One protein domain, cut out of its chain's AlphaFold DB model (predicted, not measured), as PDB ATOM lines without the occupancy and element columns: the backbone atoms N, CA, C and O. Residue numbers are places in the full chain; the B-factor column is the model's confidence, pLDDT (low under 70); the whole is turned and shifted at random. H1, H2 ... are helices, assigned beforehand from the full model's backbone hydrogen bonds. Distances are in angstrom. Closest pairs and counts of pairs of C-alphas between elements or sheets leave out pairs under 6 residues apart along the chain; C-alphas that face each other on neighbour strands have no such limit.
ATOM      1  N   TYR A   2     -38.848  40.839  -0.354       87.50
ATOM      2  CA  TYR A   2     -40.232  40.303  -0.348       87.50
ATOM      3  C   TYR A   2     -41.112  40.818  -1.503       87.50
ATOM      4  O   TYR A   2     -41.628  40.022  -2.283       87.50
ATOM      5  N   LEU A   3     -41.235  42.139  -1.666       87.81
ATOM      6  CA  LEU A   3     -42.039  42.735  -2.747       87.81
ATOM      7  C   LEU A   3     -41.448  42.484  -4.144       87.81
ATOM      8  O   LEU A   3     -42.193  42.353  -5.109       87.81
ATOM      9  N   GLU A   4     -40.122  42.404  -4.229       86.19
ATOM     10  CA  GLU A   4     -39.348  42.277  -5.472       86.19
ATOM     11  C   GLU A   4     -39.215  40.829  -5.952       86.19
ATOM     12  O   GLU A   4     -39.079  40.599  -7.142       86.19
ATOM     13  N   THR A   5     -39.268  39.839  -5.058       86.56
ATOM     14  CA  THR A   5     -38.985  38.433  -5.392       86.56
ATOM     15  C   THR A   5     -40.182  37.517  -5.144       86.56
ATOM     16  O   THR A   5     -40.434  36.617  -5.943       86.56
ATOM     17  N   ILE A   6     -40.951  37.759  -4.077       88.12
ATOM     18  CA  ILE A   6     -42.066  36.893  -3.664       88.12
ATOM     19  C   ILE A   6     -43.400  37.487  -4.137       88.12
ATOM     20  O   ILE A   6     -44.108  36.877  -4.931       88.12
ATOM     21  N   ALA A   7     -43.722  38.713  -3.723       92.06
ATOM     22  CA  ALA A   7     -45.014  39.364  -3.966       92.06
ATOM     23  C   ALA A   7     -45.012  40.315  -5.183       92.06
ATOM     24  O   ALA A   7     -45.690  41.343  -5.183       92.06
ATOM     25  N   THR A   8     -44.253  39.974  -6.226       91.06
ATOM     26  CA  THR A   8     -43.969  40.808  -7.418       91.06
ATOM     27  C   THR A   8     -45.164  41.416  -8.150       91.06
ATOM     28  O   THR A   8     -45.024  42.486  -8.731       91.06
ATOM     29  N   THR A   9     -46.336  40.783  -8.133       92.19
ATOM     30  CA  THR A   9     -47.549  41.269  -8.823       92.19
ATOM     31  C   THR A   9     -48.584  41.878  -7.875       92.19
ATOM     32  O   THR A   9     -49.718  42.143  -8.269       92.19
ATOM     33  N   SER A  10     -48.225  42.095  -6.607       93.00
ATOM     34  CA  SER A  10     -49.151  42.623  -5.605       93.00
ATOM     35  C   SER A  10     -49.464  44.109  -5.816       93.00
ATOM     36  O   SER A  10     -48.651  44.874  -6.344       93.00
ATOM     37  N   LYS A  11     -50.622  44.556  -5.306       92.38
ATOM     38  CA  LYS A  11     -50.971  45.985  -5.245       92.38
ATOM     39  C   LYS A  11     -49.892  46.796  -4.516       92.38
ATOM     40  O   LYS A  11     -49.545  47.889  -4.947       92.38
ATOM     41  N   LYS A  12     -49.294  46.231  -3.460       90.38
ATOM     42  CA  LYS A  12     -48.246  46.917  -2.701       90.38
ATOM     43  C   LYS A  12     -46.958  47.091  -3.500       90.38
ATOM     44  O   LYS A  12     -46.327  48.143  -3.410       90.38
ATOM     45  N   THR A  13     -46.579  46.098  -4.302       90.06
ATOM     46  CA  THR A  13     -45.450  46.217  -5.235       90.06
ATOM     47  C   THR A  13     -45.741  47.285  -6.286       90.06
ATOM     48  O   THR A  13     -44.891  48.133  -6.533       90.06
ATOM     49  N   SER A  14     -46.968  47.330  -6.814       90.94
ATOM     50  CA  SER A  14     -47.402  48.372  -7.754       90.94
ATOM     51  C   SER A  14     -47.228  49.783  -7.188       90.94
ATOM     52  O   SER A  14     -46.560  50.610  -7.805       90.94
ATOM     53  N   GLU A  15     -47.723  50.029  -5.975       88.94
ATOM     54  CA  GLU A  15     -47.557  51.307  -5.267       88.94
ATOM     55  C   GLU A  15     -46.082  51.630  -4.973       88.94
ATOM     56  O   GLU A  15     -45.654  52.782  -5.035       88.94
ATOM     57  N   THR A  16     -45.283  50.612  -4.645       84.44
ATOM     58  CA  THR A  16     -43.882  50.795  -4.243       84.44
ATOM     59  C   THR A  16     -42.988  51.139  -5.430       84.44
ATOM     60  O   THR A  16     -42.136  52.019  -5.300       84.44
ATOM     61  N   PHE A  17     -43.184  50.481  -6.573       85.19
ATOM     62  CA  PHE A  17     -42.369  50.667  -7.777       85.19
ATOM     63  C   PHE A  17     -43.003  51.613  -8.801       85.19
ATOM     64  O   PHE A  17     -42.364  51.938  -9.796       85.19
ATOM     65  N   ASN A  18     -44.229  52.085  -8.549       87.19
ATOM     66  CA  ASN A  18     -45.003  52.924  -9.465       87.19
ATOM     67  C   ASN A  18     -45.191  52.273 -10.854       87.19
ATOM     68  O   ASN A  18     -45.064  52.915 -11.896       87.19
ATOM     69  N   ILE A  19     -45.476  50.967 -10.860       90.00
ATOM     70  CA  ILE A  19     -45.731  50.152 -12.060       90.00
ATOM     71  C   ILE A  19     -47.128  49.556 -11.915       90.00
ATOM     72  O   ILE A  19     -47.429  48.990 -10.869       90.00
ATOM     73  N   SER A  20     -47.996  49.652 -12.927       94.25
ATOM     74  CA  SER A  20     -49.344  49.071 -12.839       94.25
ATOM     75  C   SER A  20     -49.300  47.553 -12.631       94.25
ATOM     76  O   SER A  20     -48.410  46.869 -13.136       94.25
ATOM     77  N   VAL A  21     -50.288  47.009 -11.915       93.75
ATOM     78  CA  VAL A  21     -50.380  45.562 -11.645       93.75
ATOM     79  C   VAL A  21     -50.340  44.737 -12.935       93.75
ATOM     80  O   VAL A  21     -49.674  43.706 -12.973       93.75
ATOM     81  N   ASP A  22     -50.982  45.196 -14.010       94.75
ATOM     82  CA  ASP A  22     -50.951  44.480 -15.289       94.75
ATOM     83  C   ASP A  22     -49.572  44.501 -15.950       94.75
ATOM     84  O   ASP A  22     -49.155  43.486 -16.502       94.75
ATOM     85  N   LYS A  23     -48.805  45.592 -15.813       93.31
ATOM     86  CA  LYS A  23     -47.399  45.621 -16.249       93.31
ATOM     87  C   LYS A  23     -46.517  44.716 -15.391       93.31
ATOM     88  O   LYS A  23     -45.618  44.081 -15.919       93.31
ATOM     89  N   LEU A  24     -46.780  44.595 -14.089       93.69
ATOM     90  CA  LEU A  24     -46.028  43.688 -13.208       93.69
ATOM     91  C   LEU A  24     -46.214  42.200 -13.556       93.69
ATOM     92  O   LEU A  24     -45.378  41.376 -13.174       93.69
ATOM     93  N   LYS A  25     -47.301  41.849 -14.259       93.25
ATOM     94  CA  LYS A  25     -47.543  40.493 -14.779       93.25
ATOM     95  C   LYS A  25     -46.719  40.178 -16.030       93.25
ATOM     96  O   LYS A  25     -46.621  39.003 -16.383       93.25
ATOM     97  N   ASP A  26     -46.134  41.181 -16.690       97.19
ATOM     98  CA  ASP A  26     -45.195  40.937 -17.782       97.19
ATOM     99  C   ASP A  26     -44.023  40.089 -17.276       97.19
ATOM    100  O   ASP A  26     -43.415  40.383 -16.243       97.19
ATOM    101  N   LYS A  27     -43.706  39.013 -18.004       95.12
ATOM    102  CA  LYS A  27     -42.711  38.029 -17.561       95.12
ATOM    103  C   LYS A  27     -41.319  38.641 -17.419       95.12
ATOM    104  O   LYS A  27     -40.601  38.264 -16.494       95.12
ATOM    105  N   ASN A  28     -40.946  39.577 -18.292       95.88
ATOM    106  CA  ASN A  28     -39.625  40.196 -18.262       95.88
ATOM    107  C   ASN A  28     -39.521  41.178 -17.095       95.88
ATOM    108  O   ASN A  28     -38.559  41.116 -16.334       95.88
ATOM    109  N   ILE A  29     -40.539  42.019 -16.886       92.88
ATOM    110  CA  ILE A  29     -40.600  42.929 -15.729       92.88
ATOM    111  C   ILE A  29     -40.565  42.134 -14.419       92.88
ATOM    112  O   ILE A  29     -39.815  42.470 -13.501       92.88
ATOM    113  N   ASN A  30     -41.330  41.044 -14.340       93.12
ATOM    114  CA  ASN A  30     -41.360  40.176 -13.168       93.12
ATOM    115  C   ASN A  30     -39.989  39.549 -12.871       93.12
ATOM    116  O   ASN A  30     -39.561  39.510 -11.716       93.12
ATOM    117  N   LEU A  31     -39.294  39.076 -13.909       94.06
ATOM    118  CA  LEU A  31     -37.958  38.497 -13.789       94.06
ATOM    119  C   LEU A  31     -36.922  39.539 -13.346       94.06
ATOM    120  O   LEU A  31     -36.116  39.253 -12.465       94.06
ATOM    121  N   LEU A  32     -36.970  40.753 -13.904       93.44
ATOM    122  CA  LEU A  32     -36.077  41.849 -13.516       93.44
ATOM    123  C   LEU A  32     -36.250  42.226 -12.041       93.44
ATOM    124  O   LEU A  32     -35.255  42.343 -11.327       93.44
ATOM    125  N   LEU A  33     -37.495  42.333 -11.562       92.44
ATOM    126  CA  LEU A  33     -37.768  42.568 -10.142       92.44
ATOM    127  C   LEU A  33     -37.237  41.426  -9.273       92.44
ATOM    128  O   LEU A  33     -36.573  41.684  -8.270       92.44
ATOM    129  N   LYS A  34     -37.459  40.166  -9.675       93.94
ATOM    130  CA  LYS A  34     -36.952  39.002  -8.932       93.94
ATOM    131  C   LYS A  34     -35.444  39.043  -8.790       93.94
ATOM    132  O   LYS A  34     -34.950  38.881  -7.674       93.94
ATOM    133  N   ASN A  35     -34.746  39.313  -9.889       94.50
ATOM    134  CA  ASN A  35     -33.297  39.447  -9.905       94.50
ATOM    135  C   ASN A  35     -32.855  40.585  -8.980       94.50
ATOM    136  O   ASN A  35     -32.024  40.357  -8.104       94.50
ATOM    137  N   GLN A  36     -33.471  41.768  -9.085       90.75
ATOM    138  CA  GLN A  36     -33.187  42.904  -8.202       90.75
ATOM    139  C   GLN A  36     -33.358  42.537  -6.721       90.75
ATOM    140  O   GLN A  36     -32.486  42.818  -5.900       90.75
ATOM    141  N   GLY A  37     -34.443  41.845  -6.376       92.69
ATOM    142  CA  GLY A  37     -34.696  41.417  -5.007       92.69
ATOM    143  C   GLY A  37     -33.710  40.364  -4.489       92.69
ATOM    144  O   GLY A  37     -33.397  40.394  -3.298       92.69
ATOM    145  N   VAL A  38     -33.191  39.481  -5.355       95.38
ATOM    146  CA  VAL A  38     -32.129  38.514  -5.013       95.38
ATOM    147  C   VAL A  38     -30.795  39.224  -4.787       95.38
ATOM    148  O   VAL A  38     -30.166  38.974  -3.762       95.38
ATOM    149  N   TYR A  39     -30.391  40.149  -5.667       93.69
ATOM    150  CA  TYR A  39     -29.176  40.953  -5.466       93.69
ATOM    151  C   TYR A  39     -29.232  41.717  -4.137       93.69
ATOM    152  O   TYR A  39     -28.308  41.621  -3.329       93.69
ATOM    153  N   ASN A  40     -30.354  42.388  -3.858       93.06
ATOM    154  CA  ASN A  40     -30.579  43.089  -2.593       93.06
ATOM    155  C   ASN A  40     -30.538  42.139  -1.381       93.06
ATOM    156  O   ASN A  40     -29.999  42.489  -0.334       93.06
ATOM    157  N   GLY A  41     -31.087  40.927  -1.514       94.56
ATOM    158  CA  GLY A  41     -31.043  39.903  -0.468       94.56
ATOM    159  C   GLY A  41     -29.622  39.427  -0.160       94.56
ATOM    160  O   GLY A  41     -29.238  39.361   1.007       94.56
ATOM    161  N   LEU A  42     -28.817  39.158  -1.192       96.75
ATOM    162  CA  LEU A  42     -27.422  38.736  -1.033       96.75
ATOM    163  C   LEU A  42     -26.548  39.836  -0.418       96.75
ATOM    164  O   LEU A  42     -25.694  39.534   0.412       96.75
ATOM    165  N   ILE A  43     -26.802  41.108  -0.735       96.38
ATOM    166  CA  ILE A  43     -26.161  42.238  -0.042       96.38
ATOM    167  C   ILE A  43     -26.485  42.211   1.460       96.38
ATOM    168  O   ILE A  43     -25.599  42.416   2.288       96.38
ATOM    169  N   GLY A  44     -27.732  41.899   1.828       95.94
ATOM    170  CA  GLY A  44     -28.120  41.698   3.225       95.94
ATOM    171  C   GLY A  44     -27.338  40.570   3.907       95.94
ATOM    172  O   GLY A  44     -26.888  40.733   5.040       95.94
ATOM    173  N   VAL A  45     -27.103  39.453   3.211       97.81
ATOM    174  CA  VAL A  45     -26.253  38.356   3.713       97.81
ATOM    175  C   VAL A  45     -24.814  38.827   3.934       97.81
ATOM    176  O   VAL A  45     -24.224  38.509   4.966       97.81
ATOM    177  N   LEU A  46     -24.259  39.628   3.019       97.94
ATOM    178  CA  LEU A  46     -22.917  40.199   3.177       97.94
ATOM    179  C   LEU A  46     -22.828  41.161   4.371       97.94
ATOM    180  O   LEU A  46     -21.810  41.162   5.057       97.94
ATOM    181  N   LEU A  47     -23.883  41.927   4.669       97.56
ATOM    182  CA  LEU A  47     -23.946  42.752   5.883       97.56
ATOM    183  C   LEU A  47     -23.975  41.900   7.159       97.56
ATOM    184  O   LEU A  47     -23.274  42.224   8.113       97.56
ATOM    185  N   ILE A  48     -24.734  40.799   7.180       97.81
ATOM    186  CA  ILE A  48     -24.756  39.863   8.319       97.81
ATOM    187  C   ILE A  48     -23.372  39.237   8.521       97.81
ATOM    188  O   ILE A  48     -22.874  39.186   9.645       97.81
ATOM    189  N   TYR A  49     -22.725  38.807   7.434       98.19
ATOM    190  CA  TYR A  49     -21.353  38.304   7.478       98.19
ATOM    191  C   TYR A  49     -20.382  39.365   8.010       98.19
ATOM    192  O   TYR A  49     -19.605  39.093   8.927       98.19
ATOM    193  N   GLY A  50     -20.454  40.583   7.466       97.38
ATOM    194  CA  GLY A  50     -19.640  41.713   7.897       97.38
ATOM    195  C   GLY A  50     -19.804  41.992   9.385       97.38
ATOM    196  O   GLY A  50     -18.811  42.186  10.068       97.38
ATOM    197  N   LEU A  51     -21.031  41.938   9.905       96.00
ATOM    198  CA  LEU A  51     -21.328  42.278  11.293       96.00
ATOM    199  C   LEU A  51     -20.903  41.203  12.304       96.00
ATOM    200  O   LEU A  51     -20.407  41.552  13.372       96.00
ATOM    201  N   PHE A  52     -21.113  39.919  11.998       97.19
ATOM    202  CA  PHE A  52     -20.979  38.843  12.993       97.19
ATOM    203  C   PHE A  52     -19.790  37.905  12.781       97.19
ATOM    204  O   PHE A  52     -19.422  37.192  13.711       97.19
ATOM    205  N   ILE A  53     -19.224  37.852  11.573       97.81
ATOM    206  CA  ILE A  53     -18.234  36.828  11.199       97.81
ATOM    207  C   ILE A  53     -16.883  37.457  10.849       97.81
ATOM    208  O   ILE A  53     -15.840  36.885  11.152       97.81
ATOM    209  N   SER A  54     -16.883  38.628  10.208       97.31
ATOM    210  CA  SER A  54     -15.654  39.293   9.768       97.31
ATOM    211  C   SER A  54     -14.741  39.697  10.929       97.31
ATOM    212  O   SER A  54     -15.194  40.282  11.910       97.31
TER     213      SER A  54
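This is residues 2 to 54 of the 100 residues of an uncharacterized protein of Staphylococcus aureus (UniProt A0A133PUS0). One long straight helix, H4, makes the length of the domain, and three short helices, H1, H2 and H3, form a small loose head toward its beginning. H1 packs on residues 33 to 38 of H4, H2 is set off from H4, and H3 leads through a tight turn into H4, whose far end sticks out with residues 47 to 52. The printed part has 53 residues, with four named helices in the order H1, H2, H3, H4 and no named strand, and its class is all helix. It is loose, with a radius of gyration of the C-alphas of 13.4 A, and spans 44 by 19 by 14 A.

H1, residues 2 to 6, touches H4, residues 27 to 52, with residues 33 to 38 of H4 alone; the closest C-alphas, of Thr 5 and Lys 34, are 4.1 A apart. H1 and H2, residues 11 to 17, only just touch, with 3 pairs of C-alphas within 8 A, and only at the corner by their link; the closest C-alphas are those of Leu 3 and Thr 13, 5.5 A apart. H2 and H3, residues 21 to 24, also only just touch, with 3 such pairs, only at the corner by their link; the closest C-alphas, of Ser 14 and Val 21, are 5.6 A apart. H3 and H4 are close but not clearly touching, with the C-alphas of Leu 24 and Asn 30 closest at 5.8 A. H1 and H3 are apart, as are H2 and H4. In H1, H2 and H4 every O i to N i+4 pair is within hydrogen-bond range; H3 is too short for such a pair, and its one O i to N i+3 pair is within range.

H1 begins at C-alpha 2, at (-40.232, 40.303, -0.348). H2 is 10.1 A long from first to last C-alpha. H4 runs 37.5 A, from C-alpha 27 at (-42.711, 38.029, -17.561) to C-alpha 52 at (-20.979, 38.843, 12.993). H1 and H3 measure 5.1 A and 5.0 A.

The two C-alphas farthest apart, those of Asp 22 and Ser 54, are 43.6 A apart. Residues 47 to 53, of which 47 to 52 belong to H4, stand free. The links H1 to H2, H2 to H3 and H3 to H4 are tight. The printed part has no cut, and no printed residue is under 70 in pLDDT.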